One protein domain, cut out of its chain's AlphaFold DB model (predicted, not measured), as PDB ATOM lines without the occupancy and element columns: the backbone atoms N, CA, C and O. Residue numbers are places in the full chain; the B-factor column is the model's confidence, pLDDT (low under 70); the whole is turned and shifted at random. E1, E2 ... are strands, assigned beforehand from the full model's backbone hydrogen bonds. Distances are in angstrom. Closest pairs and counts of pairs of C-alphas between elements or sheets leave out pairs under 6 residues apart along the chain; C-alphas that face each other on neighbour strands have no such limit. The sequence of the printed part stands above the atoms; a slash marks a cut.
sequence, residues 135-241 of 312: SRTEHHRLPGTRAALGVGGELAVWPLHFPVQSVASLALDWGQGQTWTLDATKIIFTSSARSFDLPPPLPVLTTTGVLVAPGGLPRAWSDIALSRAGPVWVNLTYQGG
ATOM      1  N   SER A 135     -46.191 -24.493   3.941       88.00
ATOM      2  CA  SER A 135     -45.662 -23.267   3.352       88.00
ATOM      3  C   SER A 135     -44.378 -23.598   2.601       88.00
ATOM      4  O   SER A 135     -43.440 -24.144   3.182       88.00
ATOM      5  N   ARG A 136     -44.334 -23.266   1.314       88.12
ATOM      6  CA  ARG A 136     -43.214 -23.557   0.422       88.12
ATOM      7  C   ARG A 136     -42.813 -22.324  -0.362       88.12
ATOM      8  O   ARG A 136     -43.648 -21.477  -0.680       88.12
ATOM      9  N   THR A 137     -41.533 -22.277  -0.712       91.06
ATOM     10  CA  THR A 137     -40.971 -21.252  -1.585       91.06
ATOM     11  C   THR A 137     -40.373 -21.911  -2.820       91.06
ATOM     12  O   THR A 137     -39.563 -22.832  -2.718       91.06
ATOM     13  N   GLU A 138     -40.772 -21.438  -3.995       90.56
ATOM     14  CA  GLU A 138     -40.308 -21.923  -5.290       90.56
ATOM     15  C   GLU A 138     -39.764 -20.782  -6.148       90.56
ATOM     16  O   GLU A 138     -40.192 -19.633  -6.043       90.56
ATOM     17  N   HIS A 139     -38.801 -21.130  -7.000       90.88
ATOM     18  CA  HIS A 139     -38.083 -20.208  -7.868       90.88
ATOM     19  C   HIS A 139     -38.048 -20.795  -9.282       90.88
ATOM     20  O   HIS A 139     -37.323 -21.761  -9.539       90.88
ATOM     21  N   HIS A 140     -38.854 -20.240 -10.187       89.88
ATOM     22  CA  HIS A 140     -39.079 -20.787 -11.531       89.88
ATOM     23  C   HIS A 140     -38.562 -19.851 -12.608       89.88
ATOM     24  O   HIS A 140     -38.758 -18.647 -12.527       89.88
ATOM     25  N   ARG A 141     -37.926 -20.383 -13.650       87.69
ATOM     26  CA  ARG A 141     -37.485 -19.558 -14.781       87.69
ATOM     27  C   ARG A 141     -38.685 -19.124 -15.626       87.69
ATOM     28  O   ARG A 141     -39.555 -19.948 -15.901       87.69
ATOM     29  N   LEU A 142     -38.674 -17.878 -16.096       83.69
ATOM     30  CA  LEU A 142     -39.654 -17.310 -17.017       83.69
ATOM     31  C   LEU A 142     -38.978 -16.915 -18.352       83.69
ATOM     32  O   LEU A 142     -38.031 -16.128 -18.342       83.69
ATOM     33  N   PRO A 143     -39.441 -17.426 -19.509       82.38
ATOM     34  CA  PRO A 143     -40.408 -18.513 -19.655       82.38
ATOM     35  C   PRO A 143     -39.799 -19.877 -19.282       82.38
ATOM     36  O   PRO A 143     -38.612 -20.129 -19.500       82.38
ATOM     37  N   GLY A 144     -40.631 -20.776 -18.770       84.00
ATOM     38  CA  GLY A 144     -40.273 -22.144 -18.410       84.00
ATOM     39  C   GLY A 144     -41.495 -23.061 -18.382       84.00
ATOM     40  O   GLY A 144     -42.618 -22.641 -18.638       84.00
ATOM     41  N   THR A 145     -41.288 -24.334 -18.047       86.19
ATOM     42  CA  THR A 145     -42.375 -25.328 -17.927       86.19
ATOM     43  C   THR A 145     -43.290 -25.083 -16.724       86.19
ATOM     44  O   THR A 145     -44.378 -25.644 -16.656       86.19
ATOM     45  N   ARG A 146     -42.834 -24.264 -15.768       89.25
ATOM     46  CA  ARG A 146     -43.496 -23.980 -14.485       89.25
ATOM     47  C   ARG A 146     -43.987 -22.542 -14.349       89.25
ATOM     48  O   ARG A 146     -44.755 -22.251 -13.439       89.25
ATOM     49  N   ALA A 147     -43.574 -21.661 -15.253       89.44
ATOM     50  CA  ALA A 147     -44.050 -20.291 -15.322       89.44
ATOM     51  C   ALA A 147     -43.974 -19.792 -16.765       89.44
ATOM     52  O   ALA A 147     -42.931 -19.911 -17.411       89.44
ATOM     53  N   ALA A 148     -45.059 -19.219 -17.271       87.31
ATOM     54  CA  ALA A 148     -45.116 -18.680 -18.623       87.31
ATOM     55  C   ALA A 148     -45.990 -17.428 -18.675       87.31
ATOM     56  O   ALA A 148     -46.890 -17.250 -17.859       87.31
ATOM     57  N   LEU A 149     -45.721 -16.575 -19.663       82.62
ATOM     58  CA  LEU A 149     -46.595 -15.461 -20.002       82.62
ATOM     59  C   LEU A 149     -47.412 -15.835 -21.234       82.62
ATOM     60  O   LEU A 149     -46.847 -16.221 -22.261       82.62
ATOM     61  N   GLY A 150     -48.733 -15.746 -21.115       73.69
ATOM     62  CA  GLY A 150     -49.648 -15.950 -22.228       73.69
ATOM     63  C   GLY A 150     -49.573 -14.809 -23.242       73.69
ATOM     64  O   GLY A 150     -49.016 -13.741 -22.984       73.69
ATOM     65  N   VAL A 151     -50.183 -15.015 -24.410       70.69
ATOM     66  CA  VAL A 151     -50.198 -14.030 -25.512       70.69
ATOM     67  C   VAL A 151     -50.864 -12.709 -25.092       70.69
ATOM     68  O   VAL A 151     -50.492 -11.649 -25.584       70.69
ATOM     69  N   GLY A 152     -51.810 -12.763 -24.148       68.69
ATOM     70  CA  GLY A 152     -52.470 -11.592 -23.560       68.69
ATOM     71  C   GLY A 152     -51.723 -10.939 -22.390       68.69
ATOM     72  O   GLY A 152     -52.239  -9.985 -21.817       68.69
ATOM     73  N   GLY A 153     -50.539 -11.436 -22.011       71.50
ATOM     74  CA  GLY A 153     -49.776 -10.935 -20.859       71.50
ATOM     75  C   GLY A 153     -50.236 -11.471 -19.499       71.50
ATOM     76  O   GLY A 153     -49.840 -10.923 -18.473       71.50
ATOM     77  N   GLU A 154     -51.059 -12.523 -19.473       81.44
ATOM     78  CA  GLU A 154     -51.369 -13.263 -18.243       81.44
ATOM     79  C   GLU A 154     -50.138 -14.046 -17.772       81.44
ATOM     80  O   GLU A 154     -49.435 -14.642 -18.589       81.44
ATOM     81  N   LEU A 155     -49.870 -14.055 -16.466       86.25
ATOM     82  CA  LEU A 155     -48.818 -14.885 -15.882       86.25
ATOM     83  C   LEU A 155     -49.440 -16.180 -15.368       86.25
ATOM     84  O   LEU A 155     -50.170 -16.152 -14.381       86.25
ATOM     85  N   ALA A 156     -49.103 -17.296 -16.007       89.88
ATOM     86  CA  ALA A 156     -49.498 -18.631 -15.582       89.88
ATOM     87  C   ALA A 156     -48.356 -19.288 -14.799       89.88
ATOM     88  O   ALA A 156     -47.203 -19.288 -15.249       89.88
ATOM     89  N   VAL A 157     -48.667 -19.856 -13.631       91.88
ATOM     90  CA  VAL A 157     -47.697 -20.538 -12.760       91.88
ATOM     91  C   VAL A 157     -48.219 -21.922 -12.372       91.88
ATOM     92  O   VAL A 157     -49.365 -22.072 -11.949       91.88
ATOM     93  N   TRP A 158     -47.355 -22.936 -12.473       92.31
ATOM     94  CA  TRP A 158     -47.637 -24.340 -12.140       92.31
ATOM     95  C   TRP A 158     -46.710 -24.825 -11.018       92.31
ATOM     96  O   TRP A 158     -45.672 -25.421 -11.316       92.31
ATOM     97  N   PRO A 159     -47.037 -24.600  -9.737       90.25
ATOM     98  CA  PRO A 159     -46.171 -25.014  -8.632       90.25
ATOM     99  C   PRO A 159     -45.930 -26.532  -8.584       90.25
ATOM    100  O   PRO A 159     -46.663 -27.316  -9.195       90.25
ATOM    101  N   LEU A 160     -44.882 -26.976  -7.877       88.06
ATOM    102  CA  LEU A 160     -44.596 -28.416  -7.740       88.06
ATOM    103  C   LEU A 160     -45.652 -29.146  -6.900       88.06
ATOM    104  O   LEU A 160     -45.883 -30.334  -7.128       88.06
ATOM    105  N   HIS A 161     -46.277 -28.444  -5.954       88.19
ATOM    106  CA  HIS A 161     -47.211 -29.009  -4.988       88.19
ATOM    107  C   HIS A 161     -48.620 -28.492  -5.218       88.19
ATOM    108  O   HIS A 161     -48.829 -27.293  -5.411       88.19
ATOM    109  N   PHE A 162     -49.595 -29.391  -5.147       88.06
ATOM    110  CA  PHE A 162     -50.992 -29.061  -5.364       88.06
ATOM    111  C   PHE A 162     -51.925 -29.964  -4.531       88.06
ATOM    112  O   PHE A 162     -51.573 -31.094  -4.203       88.06
ATOM    113  N   PRO A 163     -53.133 -29.505  -4.176       89.62
ATOM    114  CA  PRO A 163     -53.735 -28.222  -4.539       89.62
ATOM    115  C   PRO A 163     -53.015 -27.031  -3.896       89.62
ATOM    116  O   PRO A 163     -52.518 -27.122  -2.773       89.62
ATOM    117  N   VAL A 164     -52.925 -25.914  -4.616       90.56
ATOM    118  CA  VAL A 164     -52.484 -24.634  -4.052       90.56
ATOM    119  C   VAL A 164     -53.641 -24.064  -3.241       90.56
ATOM    120  O   VAL A 164     -54.718 -23.824  -3.778       90.56
ATOM    121  N   GLN A 165     -53.429 -23.870  -1.944       89.00
ATOM    122  CA  GLN A 165     -54.454 -23.386  -1.016       89.00
ATOM    123  C   GLN A 165     -54.475 -21.862  -0.948       89.00
ATOM    124  O   GLN A 165     -55.535 -21.243  -0.919       89.00
ATOM    125  N   SER A 166     -53.292 -21.254  -0.933       90.25
ATOM    126  CA  SER A 166     -53.125 -19.805  -0.895       90.25
ATOM    127  C   SER A 166     -51.739 -19.414  -1.377       90.25
ATOM    128  O   SER A 166     -50.772 -20.142  -1.151       90.25
ATOM    129  N   VAL A 167     -51.615 -18.228  -1.968       92.25
ATOM    130  CA  VAL A 167     -50.325 -17.633  -2.334       92.25
ATOM    131  C   VAL A 167     -50.042 -16.477  -1.383       92.25
ATOM    132  O   VAL A 167     -50.808 -15.521  -1.323       92.25
ATOM    133  N   ALA A 168     -48.954 -16.583  -0.622       91.88
ATOM    134  CA  ALA A 168     -48.545 -15.568   0.344       91.88
ATOM    135  C   ALA A 168     -47.759 -14.432  -0.325       91.88
ATOM    136  O   ALA A 168     -47.929 -13.267   0.024       91.88
ATOM    137  N   SER A 169     -46.905 -14.761  -1.298       91.00
ATOM    138  CA  SER A 169     -46.151 -13.767  -2.063       91.00
ATOM    139  C   SER A 169     -45.855 -14.260  -3.471       91.00
ATOM    140  O   SER A 169     -45.509 -15.426  -3.662       91.00
ATOM    141  N   LEU A 170     -45.895 -13.349  -4.436       90.81
ATOM    142  CA  LEU A 170     -45.494 -13.593  -5.814       90.81
ATOM    143  C   LEU A 170     -44.646 -12.415  -6.291       90.81
ATOM    144  O   LEU A 170     -45.039 -11.262  -6.121       90.81
ATOM    145  N   ALA A 171     -43.491 -12.692  -6.884       88.75
ATOM    146  CA  ALA A 171     -42.622 -11.658  -7.418       88.75
ATOM    147  C   ALA A 171     -41.884 -12.113  -8.678       88.75
ATOM    148  O   ALA A 171     -41.681 -13.306  -8.898       88.75
ATOM    149  N   LEU A 172     -41.468 -11.144  -9.490       86.38
ATOM    150  CA  LEU A 172     -40.605 -11.343 -10.649       86.38
ATOM    151  C   LEU A 172     -39.232 -10.745 -10.364       86.38
ATOM    152  O   LEU A 172     -39.133  -9.556 -10.078       86.38
ATOM    153  N   ASP A 173     -38.193 -11.561 -10.444       85.56
ATOM    154  CA  ASP A 173     -36.796 -11.160 -10.298       85.56
ATOM    155  C   ASP A 173     -36.139 -11.109 -11.680       85.56
ATOM    156  O   ASP A 173     -36.146 -12.090 -12.424       85.56
ATOM    157  N   TRP A 174     -35.596  -9.947 -12.038       77.38
ATOM    158  CA  TRP A 174     -34.931  -9.691 -13.321       77.38
ATOM    159  C   TRP A 174     -33.415  -9.929 -13.260       77.38
ATOM    160  O   TRP A 174     -32.700  -9.723 -14.245       77.38
ATOM    161  N   GLY A 175     -32.913 -10.350 -12.100       69.06
ATOM    162  CA  GLY A 175     -31.505 -10.297 -11.759       69.06
ATOM    163  C   GLY A 175     -31.070  -8.885 -11.352       69.06
ATOM    164  O   GLY A 175     -31.822  -7.915 -11.410       69.06
ATOM    165  N   GLN A 176     -29.814  -8.767 -10.910       70.81
ATOM    166  CA  GLN A 176     -29.189  -7.485 -10.540       70.81
ATOM    167  C   GLN A 176     -29.893  -6.725  -9.394       70.81
ATOM    168  O   GLN A 176     -29.759  -5.510  -9.274       70.81
ATOM    169  N   GLY A 177     -30.625  -7.441  -8.533       70.56
ATOM    170  CA  GLY A 177     -31.322  -6.861  -7.380       70.56
ATOM    171  C   GLY A 177     -32.639  -6.158  -7.723       70.56
ATOM    172  O   GLY A 177     -33.181  -5.457  -6.871       70.56
ATOM    173  N   GLN A 178     -33.155  -6.324  -8.946       73.31
ATOM    174  CA  GLN A 178     -34.451  -5.784  -9.350       73.31
ATOM    175  C   GLN A 178     -35.554  -6.834  -9.208       73.31
ATOM    176  O   GLN A 178     -35.652  -7.763 -10.009       73.31
ATOM    177  N   THR A 179     -36.432  -6.625  -8.227       79.88
ATOM    178  CA  THR A 179     -37.582  -7.496  -7.960       79.88
ATOM    179  C   THR A 179     -38.882  -6.702  -8.019       79.88
ATOM    180  O   THR A 179     -38.998  -5.636  -7.414       79.88
ATOM    181  N   TRP A 180     -39.881  -7.229  -8.721       81.75
ATOM    182  CA  TRP A 180     -41.233  -6.678  -8.783       81.75
ATOM    183  C   TRP A 180     -42.193  -7.562  -8.005       81.75
ATOM    184  O   TRP A 180     -42.425  -8.706  -8.389       81.75
ATOM    185  N   THR A 181     -42.772  -7.030  -6.931       85.00
ATOM    186  CA  THR A 181     -43.786  -7.743  -6.145       85.00
ATOM    187  C   THR A 181     -45.155  -7.577  -6.795       85.00
ATOM    188  O   THR A 181     -45.586  -6.461  -7.092       85.00
ATOM    189  N   LEU A 182     -45.834  -8.695  -7.019       84.94
ATOM    190  CA  LEU A 182     -47.151  -8.764  -7.638       84.94
ATOM    191  C   LEU A 182     -48.237  -8.908  -6.564       84.94
ATOM    192  O   LEU A 182     -48.010  -9.495  -5.505       84.94
ATOM    193  N   ASP A 183     -49.428  -8.378  -6.838       81.75
ATOM    194  CA  ASP A 183     -50.583  -8.489  -5.949       81.75
ATOM    195  C   ASP A 183     -51.153  -9.910  -5.967       81.75
ATOM    196  O   ASP A 183     -51.917 -10.295  -6.857       81.75
ATOM    197  N   ALA A 184     -50.802 -10.688  -4.943       82.25
ATOM    198  CA  ALA A 184     -51.298 -12.046  -4.771       82.25
ATOM    199  C   ALA A 184     -52.827 -12.113  -4.567       82.25
ATOM    200  O   ALA A 184     -53.421 -13.164  -4.795       82.25
ATOM    201  N   THR A 185     -53.496 -11.008  -4.203       81.38
ATOM    202  CA  THR A 185     -54.961 -10.988  -4.013       81.38
ATOM    203  C   THR A 185     -55.747 -11.064  -5.321       81.38
ATOM    204  O   THR A 185     -56.956 -11.294  -5.305       81.38
ATOM    205  N   LYS A 186     -55.079 -10.868  -6.463       82.88
ATOM    206  CA  LYS A 186     -55.689 -10.921  -7.801       82.88
ATOM    207  C   LYS A 186     -55.469 -12.252  -8.511       82.88
ATOM    208  O   LYS A 186     -55.849 -12.386  -9.671       82.88
ATOM    209  N   ILE A 187     -54.851 -13.215  -7.832       87.88
ATOM    210  CA  ILE A 187     -54.609 -14.549  -8.369       87.88
ATOM    211  C   ILE A 187     -55.938 -15.278  -8.567       87.88
ATOM    212  O   ILE A 187     -56.797 -15.296  -7.684       87.88
ATOM    213  N   ILE A 188     -56.084 -15.908  -9.729       88.00
ATOM    214  CA  ILE A 188     -57.220 -16.750 -10.077       88.00
ATOM    215  C   ILE A 188     -56.732 -18.194 -10.086       88.00
ATOM    216  O   ILE A 188     -55.903 -18.584 -10.906       88.00
ATOM    217  N   PHE A 189     -57.241 -19.003  -9.160       88.19
ATOM    218  CA  PHE A 189     -56.958 -20.434  -9.155       88.19
ATOM    219  C   PHE A 189     -57.744 -21.133 -10.257       88.19
ATOM    220  O   PHE A 189     -58.942 -20.901 -10.433       88.19
ATOM    221  N   THR A 190     -57.082 -22.042 -10.970       85.75
ATOM    222  CA  THR A 190     -57.797 -22.971 -11.847       85.75
ATOM    223  C   THR A 190     -58.680 -23.904 -11.019       85.75
ATOM    224  O   THR A 190     -58.409 -24.156  -9.845       85.75
ATOM    225  N   SER A 191     -59.711 -24.488 -11.632       82.00
ATOM    226  CA  SER A 191     -60.627 -25.424 -10.957       82.00
ATOM    227  C   SER A 191     -59.927 -26.641 -10.334       82.00
ATOM    228  O   SER A 191     -60.443 -27.236  -9.394       82.00
ATOM    229  N   SER A 192     -58.746 -27.003 -10.841       80.06
ATOM    230  CA  SER A 192     -57.912 -28.090 -10.315       80.06
ATOM    231  C   SER A 192     -56.977 -27.673  -9.174       80.06
ATOM    232  O   SER A 192     -56.338 -28.534  -8.574       80.06
ATOM    233  N   ALA A 193     -56.826 -26.365  -8.930       84.38
ATOM    234  CA  ALA A 193     -55.834 -25.769  -8.034       84.38
ATOM    235  C   ALA A 193     -54.383 -26.259  -8.265       84.38
ATOM    236  O   ALA A 193     -53.536 -26.132  -7.385       84.38
ATOM    237  N   ARG A 194     -54.077 -26.820  -9.446       87.12
ATOM    238  CA  ARG A 194     -52.721 -27.231  -9.865       87.12
ATOM    239  C   ARG A 194     -51.898 -26.072 -10.407       87.12
ATOM    240  O   ARG A 194     -50.672 -26.117 -10.409       87.12
ATOM    241  N   SER A 195     -52.591 -25.064 -10.905       89.81
ATOM    242  CA  SER A 195     -52.021 -23.831 -11.410       89.81
ATOM    243  C   SER A 195     -52.917 -22.670 -11.051       89.81
ATOM    244  O   SER A 195     -54.101 -22.838 -10.721       89.81
ATOM    245  N   PHE A 196     -52.332 -21.494 -11.139       90.06
ATOM    246  CA  PHE A 196     -53.041 -20.249 -10.987       90.06
ATOM    247  C   PHE A 196     -52.526 -19.246 -12.004       90.06
ATOM    248  O   PHE A 196     -51.366 -19.303 -12.424       90.06
ATOM    249  N   ASP A 197     -53.406 -18.319 -12.345       89.44
ATOM    250  CA  ASP A 197     -53.153 -17.288 -13.330       89.44
ATOM    251  C   ASP A 197     -53.279 -15.916 -12.666       89.44
ATOM    252  O   ASP A 197     -54.116 -15.697 -11.784       89.44
ATOM    253  N   LEU A 198     -52.436 -14.978 -13.086       86.00
ATOM    254  CA  LEU A 198     -52.556 -13.570 -12.731       86.00
ATOM    255  C   LEU A 198     -52.950 -12.790 -13.994       86.00
ATOM    256  O   LEU A 198     -52.157 -12.746 -14.945       86.00
ATOM    257  N   PRO A 199     -54.163 -12.207 -14.043       79.94
ATOM    258  CA  PRO A 199     -54.667 -11.573 -15.252       79.94
ATOM    259  C   PRO A 199     -53.969 -10.233 -15.532       79.94
ATOM    260  O   PRO A 199     -53.497  -9.563 -14.607       79.94
ATOM    261  N   PRO A 200     -53.936  -9.801 -16.803       67.25
ATOM    262  CA  PRO A 200     -53.448  -8.481 -17.172       67.25
ATOM    263  C   PRO A 200     -54.446  -7.363 -16.781       67.25
ATOM    264  O   PRO A 200     -55.658  -7.589 -16.783       67.25
ATOM    265  N   PRO A 201     -53.966  -6.126 -16.531       67.50
ATOM    266  CA  PRO A 201     -52.562  -5.779 -16.318       67.50
ATOM    267  C   PRO A 201     -52.071  -6.364 -14.988       67.50
ATOM    268  O   PRO A 201     -52.792  -6.286 -13.995       67.50
ATOM    269  N   LEU A 202     -50.853  -6.927 -14.955       62.00
ATOM    270  CA  LEU A 202     -50.336  -7.532 -13.727       62.00
ATOM    271  C   LEU A 202     -50.278  -6.466 -12.616       62.00
ATOM    272  O   LEU A 202     -49.575  -5.462 -12.766       62.00
ATOM    273  N   PRO A 203     -51.028  -6.647 -11.524       59.69
ATOM    274  CA  PRO A 203     -51.114  -5.673 -10.446       59.69
ATOM    275  C   PRO A 203     -49.790  -5.664  -9.676       59.69
ATOM    276  O   PRO A 203     -49.425  -6.650  -9.041       59.69
ATOM    277  N   VAL A 204     -49.040  -4.565  -9.751       61.25
ATOM    278  CA  VAL A 204     -47.773  -4.401  -9.020       61.25
ATOM    279  C   VAL A 204     -48.064  -3.722  -7.685       61.25
ATOM    280  O   VAL A 204     -48.562  -2.594  -7.664       61.25
ATOM    281  N   LEU A 205     -47.722  -4.377  -6.571       53.06
ATOM    282  CA  LEU A 205     -47.697  -3.731  -5.256       53.06
ATOM    283  C   LEU A 205     -46.422  -2.880  -5.193       53.06
ATOM    284  O   LEU A 205     -45.338  -3.355  -4.867       53.06
ATOM    285  N   THR A 206     -46.513  -1.615  -5.589       52.56
ATOM    286  CA  THR A 206     -45.387  -0.683  -5.480       52.56
ATOM    287  C   THR A 206     -45.031  -0.427  -4.019       52.56
ATOM    288  O   THR A 206     -45.900   0.022  -3.275       52.56
ATOM    289  N   THR A 207     -43.752  -0.536  -3.645       45.12
ATOM    290  CA  THR A 207     -43.202   0.239  -2.515       45.12
ATOM    291  C   THR A 207     -41.726   0.592  -2.719       45.12
ATOM    292  O   THR A 207     -40.874  -0.281  -2.839       45.12
ATOM    293  N   THR A 208     -41.452   1.905  -2.686       39.59
ATOM    294  CA  THR A 208     -40.139   2.589  -2.614       39.59
ATOM    295  C   THR A 208     -39.172   2.372  -3.776       39.59
ATOM    296  O   THR A 208     -38.147   1.709  -3.679       39.59
ATOM    297  N   GLY A 209     -39.472   3.045  -4.879       37.91
ATOM    298  CA  GLY A 209     -38.572   3.210  -6.011       37.91
ATOM    299  C   GLY A 209     -39.402   3.636  -7.200       37.91
ATOM    300  O   GLY A 209     -40.368   2.964  -7.548       37.91
ATOM    301  N   VAL A 210     -39.095   4.795  -7.769       37.44
ATOM    302  CA  VAL A 210     -39.766   5.297  -8.969       37.44
ATOM    303  C   VAL A 210     -39.791   4.184 -10.022       37.44
ATOM    304  O   VAL A 210     -38.755   3.599 -10.330       37.44
ATOM    305  N   LEU A 211     -40.985   3.892 -10.546       43.31
ATOM    306  CA  LEU A 211     -41.219   3.010 -11.690       43.31
ATOM    307  C   LEU A 211     -40.444   3.536 -12.905       43.31
ATOM    308  O   LEU A 211     -40.949   4.340 -13.689       43.31
ATOM    309  N   VAL A 212     -39.206   3.085 -13.056       37.81
ATOM    310  CA  VAL A 212     -38.415   3.268 -14.268       37.81
ATOM    311  C   VAL A 212     -37.822   1.906 -14.598       37.81
ATOM    312  O   VAL A 212     -36.746   1.550 -14.127       37.81
ATOM    313  N   ALA A 213     -38.518   1.138 -15.445       41.00
ATOM    314  CA  ALA A 213     -37.793   0.274 -16.374       41.00
ATOM    315  C   ALA A 213     -36.724   1.159 -17.038       41.00
ATOM    316  O   ALA A 213     -37.066   2.308 -17.334       41.00
ATOM    317  N   PRO A 214     -35.471   0.714 -17.240       36.06
ATOM    318  CA  PRO A 214     -34.458   1.549 -17.881       36.06
ATOM    319  C   PRO A 214     -35.005   2.057 -19.232       36.06
ATOM    320  O   PRO A 214     -35.059   1.302 -20.196       36.06
ATOM    321  N   GLY A 215     -35.515   3.302 -19.270       35.84
ATOM    322  CA  GLY A 215     -36.279   3.852 -20.405       35.84
ATOM    323  C   GLY A 215     -37.632   4.547 -20.129       35.84
ATOM    324  O   GLY A 215     -38.106   5.246 -21.016       35.84
ATOM    325  N   GLY A 216     -38.235   4.446 -18.937       32.53
ATOM    326  CA  GLY A 216     -39.400   5.264 -18.542       32.53
ATOM    327  C   GLY A 216     -40.781   4.830 -19.081       32.53
ATOM    328  O   GLY A 216     -40.927   4.367 -20.211       32.53
ATOM    329  N   LEU A 217     -41.798   5.062 -18.235       31.66
ATOM    330  CA  LEU A 217     -43.210   4.630 -18.287       31.66
ATOM    331  C   LEU A 217     -43.442   3.124 -18.036       31.66
ATOM    332  O   LEU A 217     -42.686   2.296 -18.545       31.66
ATOM    333  N   PRO A 218     -44.508   2.739 -17.297       43.12
ATOM    334  CA  PRO A 218     -44.994   1.362 -17.276       43.12
ATOM    335  C   PRO A 218     -45.604   1.063 -18.652       43.12
ATOM    336  O   PRO A 218     -46.807   1.192 -18.872       43.12
ATOM    337  N   ARG A 219     -44.737   0.772 -19.626       44.78
ATOM    338  CA  ARG A 219     -45.136   0.347 -20.968       44.78
ATOM    339  C   ARG A 219     -45.899  -0.965 -20.857       44.78
ATOM    340  O   ARG A 219     -45.583  -1.808 -20.016       44.78
ATOM    341  N   ALA A 220     -46.901  -1.126 -21.716       45.75
ATOM    342  CA  ALA A 220     -47.561  -2.404 -21.920       45.75
ATOM    343  C   ALA A 220     -46.498  -3.507 -22.062       45.75
ATOM    344  O   ALA A 220     -45.469  -3.309 -22.709       45.75
ATOM    345  N   TRP A 221     -46.746  -4.664 -21.446       49.59
ATOM    346  CA  TRP A 221     -45.844  -5.823 -21.445       49.59
ATOM    347  C   TRP A 221     -45.394  -6.260 -22.852       49.59
ATOM    348  O   TRP A 221     -44.391  -6.953 -22.974       49.59
ATOM    349  N   SER A 222     -46.089  -5.811 -23.905       47.59
ATOM    350  CA  SER A 222     -45.700  -5.959 -25.311       47.59
ATOM    351  C   SER A 222     -44.317  -5.386 -25.649       47.59
ATOM    352  O   SER A 222     -43.683  -5.878 -26.579       47.59
ATOM    353  N   ASP A 223     -43.849  -4.375 -24.908       43.34
ATOM    354  CA  ASP A 223     -42.586  -3.671 -25.180       43.34
ATOM    355  C   ASP A 223     -41.441  -4.128 -24.275       43.34
ATOM    356  O   ASP A 223     -40.269  -3.947 -24.619       43.34
ATOM    357  N   ILE A 224     -41.756  -4.729 -23.118       51.06
ATOM    358  CA  ILE A 224     -40.751  -5.452 -22.349       51.06
ATOM    359  C   ILE A 224     -40.509  -6.719 -23.139       51.06
ATOM    360  O   ILE A 224     -41.193  -7.726 -22.975       51.06
ATOM    361  N   ALA A 225     -39.539  -6.638 -24.041       45.31
ATOM    362  CA  ALA A 225     -38.975  -7.784 -24.696       45.31
ATOM    363  C   ALA A 225     -38.405  -8.713 -23.612       45.31
ATOM    364  O   ALA A 225     -37.194  -8.807 -23.421       45.31
ATOM    365  N   LEU A 226     -39.278  -9.548 -23.041       51.19
ATOM    366  CA  LEU A 226     -39.016 -10.911 -22.581       51.19
ATOM    367  C   LEU A 226     -38.588 -11.779 -23.778       51.19
ATOM    368  O   LEU A 226     -38.910 -12.962 -23.891       51.19
ATOM    369  N   SER A 227     -37.848 -11.167 -24.710       44.41
ATOM    370  CA  SER A 227     -36.887 -11.831 -25.543       44.41
ATOM    371  C   SER A 227     -36.138 -12.780 -24.630       44.41
ATOM    372  O   SER A 227     -35.791 -12.464 -23.490       44.41
ATOM    373  N   ARG A 228     -35.924 -13.978 -25.145       48.72
ATOM    374  CA  ARG A 228     -35.310 -15.122 -24.474       48.72
ATOM    375  C   ARG A 228     -33.866 -14.863 -23.978       48.72
ATOM    376  O   ARG A 228     -33.150 -15.820 -23.708       48.72
ATOM    377  N   ALA A 229     -33.428 -13.603 -23.910       46.28
ATOM    378  CA  ALA A 229     -32.077 -13.132 -23.655       46.28
ATOM    379  C   ALA A 229     -31.774 -12.824 -22.172       46.28
ATOM    380  O   ALA A 229     -30.605 -12.878 -21.800       46.28
ATOM    381  N   GLY A 230     -32.770 -12.547 -21.317       60.28
ATOM    382  CA  GLY A 230     -32.567 -12.256 -19.884       60.28
ATOM    383  C   GLY A 230     -33.141 -13.337 -18.954       60.28
ATOM    384  O   GLY A 230     -34.229 -13.846 -19.235       60.28
ATOM    385  N   PRO A 231     -32.455 -13.732 -17.862       71.00
ATOM    386  CA  PRO A 231     -32.992 -14.688 -16.901       71.00
ATOM    387  C   PRO A 231     -33.978 -13.989 -15.953       71.00
ATOM    388  O   PRO A 231     -33.578 -13.478 -14.913       71.00
ATOM    389  N   VAL A 232     -35.262 -13.973 -16.316       81.62
ATOM    390  CA  VAL A 232     -36.338 -13.587 -15.393       81.62
ATOM    391  C   VAL A 232     -36.768 -14.810 -14.595       81.62
ATOM    392  O   VAL A 232     -36.891 -15.910 -15.147       81.62
ATOM    393  N   TRP A 233     -37.007 -14.626 -13.304       88.00
ATOM    394  CA  TRP A 233     -37.433 -15.677 -12.393       88.00
ATOM    395  C   TRP A 233     -38.710 -15.290 -11.661       88.00
ATOM    396  O   TRP A 233     -38.907 -14.140 -11.288       88.00
ATOM    397  N   VAL A 234     -39.587 -16.264 -11.456       90.44
ATOM    398  CA  VAL A 234     -40.770 -16.152 -10.612       90.44
ATOM    399  C   VAL A 234     -40.417 -16.667  -9.226       90.44
ATOM    400  O   VAL A 234     -40.104 -17.848  -9.069       90.44
ATOM    401  N   ASN A 235     -40.524 -15.785  -8.240       92.62
ATOM    402  CA  ASN A 235     -40.392 -16.086  -6.824       92.62
ATOM    403  C   ASN A 235     -41.784 -16.255  -6.229       92.62
ATOM    404  O   ASN A 235     -42.571 -15.308  -6.197       92.62
ATOM    405  N   LEU A 236     -42.087 -17.459  -5.763       93.62
ATOM    406  CA  LEU A 236     -43.398 -17.827  -5.248       93.62
ATOM    407  C   LEU A 236     -43.266 -18.325  -3.814       93.62
ATOM    408  O   LEU A 236     -42.516 -19.262  -3.571       93.62
ATOM    409  N   THR A 237     -44.058 -17.775  -2.897       94.00
ATOM    410  CA  THR A 237     -44.295 -18.365  -1.572       94.00
ATOM    411  C   THR A 237     -45.771 -18.693  -1.447       94.00
ATOM    412  O   THR A 237     -46.622 -17.822  -1.642       94.00
ATOM    413  N   TYR A 238     -46.092 -19.945  -1.141       92.44
ATOM    414  CA  TYR A 238     -47.463 -20.445  -1.164       92.44
ATOM    415  C   TYR A 238     -47.664 -21.592  -0.177       92.44
ATOM    416  O   TYR A 238     -46.711 -22.247   0.235       92.44
ATOM    417  N   GLN A 239     -48.918 -21.848   0.179       90.81
ATOM    418  CA  GLN A 239     -49.321 -23.057   0.885       90.81
ATOM    419  C   GLN A 239     -49.858 -24.047  -0.146       90.81
ATOM    420  O   GLN A 239     -50.864 -23.776  -0.803       90.81
ATOM    421  N   GLY A 240     -49.165 -25.169  -0.330       88.69
ATOM    422  CA  GLY A 240     -49.524 -26.191  -1.317       88.69
ATOM    423  C   GLY A 240     -49.637 -27.570  -0.695       88.69
ATOM    424  O   GLY A 240     -48.943 -27.851   0.276       88.69
ATOM    425  N   GLY A 241     -50.474 -28.434  -1.260       87.75
ATOM    426  CA  GLY A 241     -50.701 -29.799  -0.784       87.75
ATOM    427  C   GLY A 241     -52.023 -29.965  -0.031       87.75
ATOM    428  O   GLY A 241     -52.876 -29.080  -0.002       87.75
TER     429      GLY A 241
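What this domain is: This is residues 135 to 241 of the 312 residues of an uncharacterized protein of Ktedonobacterales bacterium (UniProt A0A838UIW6). With little regular structure, this is a small sandwich: the strongly twisted sheet E1-E7-E4-E5 partly faces the smaller sheet E2-E3-E6, their strands crossed at 55 degrees. On the long loop from E6 to E7, residues 214 to 219 stick out. The 107 printed residues, 40 of them in seven named strands, E1 to E7, are all strand in class, and both sheets are antiparallel. The whole is compact, radius of gyration of the C-alphas 13.5 A, spans 41 by 28 by 23 A.

How they stand to each other: Within hydrogen-bond range are N 138 of E1, residues 135 to 142, and O 236 of E7, residues 232 to 240, at 2.8 A. In the hairpin of E2, residues 147 to 149, and E3, residues 155 to 157, N 148 and O 156 are at 2.9 A; from E3 to E6, residues 196 to 198, N 155 and O 198 at 3.0 A. In the hairpin of E4, residues 164 to 173, and E5, residues 179 to 182, N 172 and O 180 are at 2.8 A; from E4 to E7, N 171 and O 235 at 2.9 A.

Where its parts are: E1, 22.1 A, begins at C-alpha 135 (-45.662, -23.267, 3.352). E4, 21.6 A, bends at 168; E7, 23.0 A, ends at C-alpha 240 (-49.524, -26.191, -1.317).

The domain as a whole: The printed part has no cut. Links E5 to E6 and E6 to E7 are long. Residues 152, 175 and 200 to 230 have pLDDT under 70.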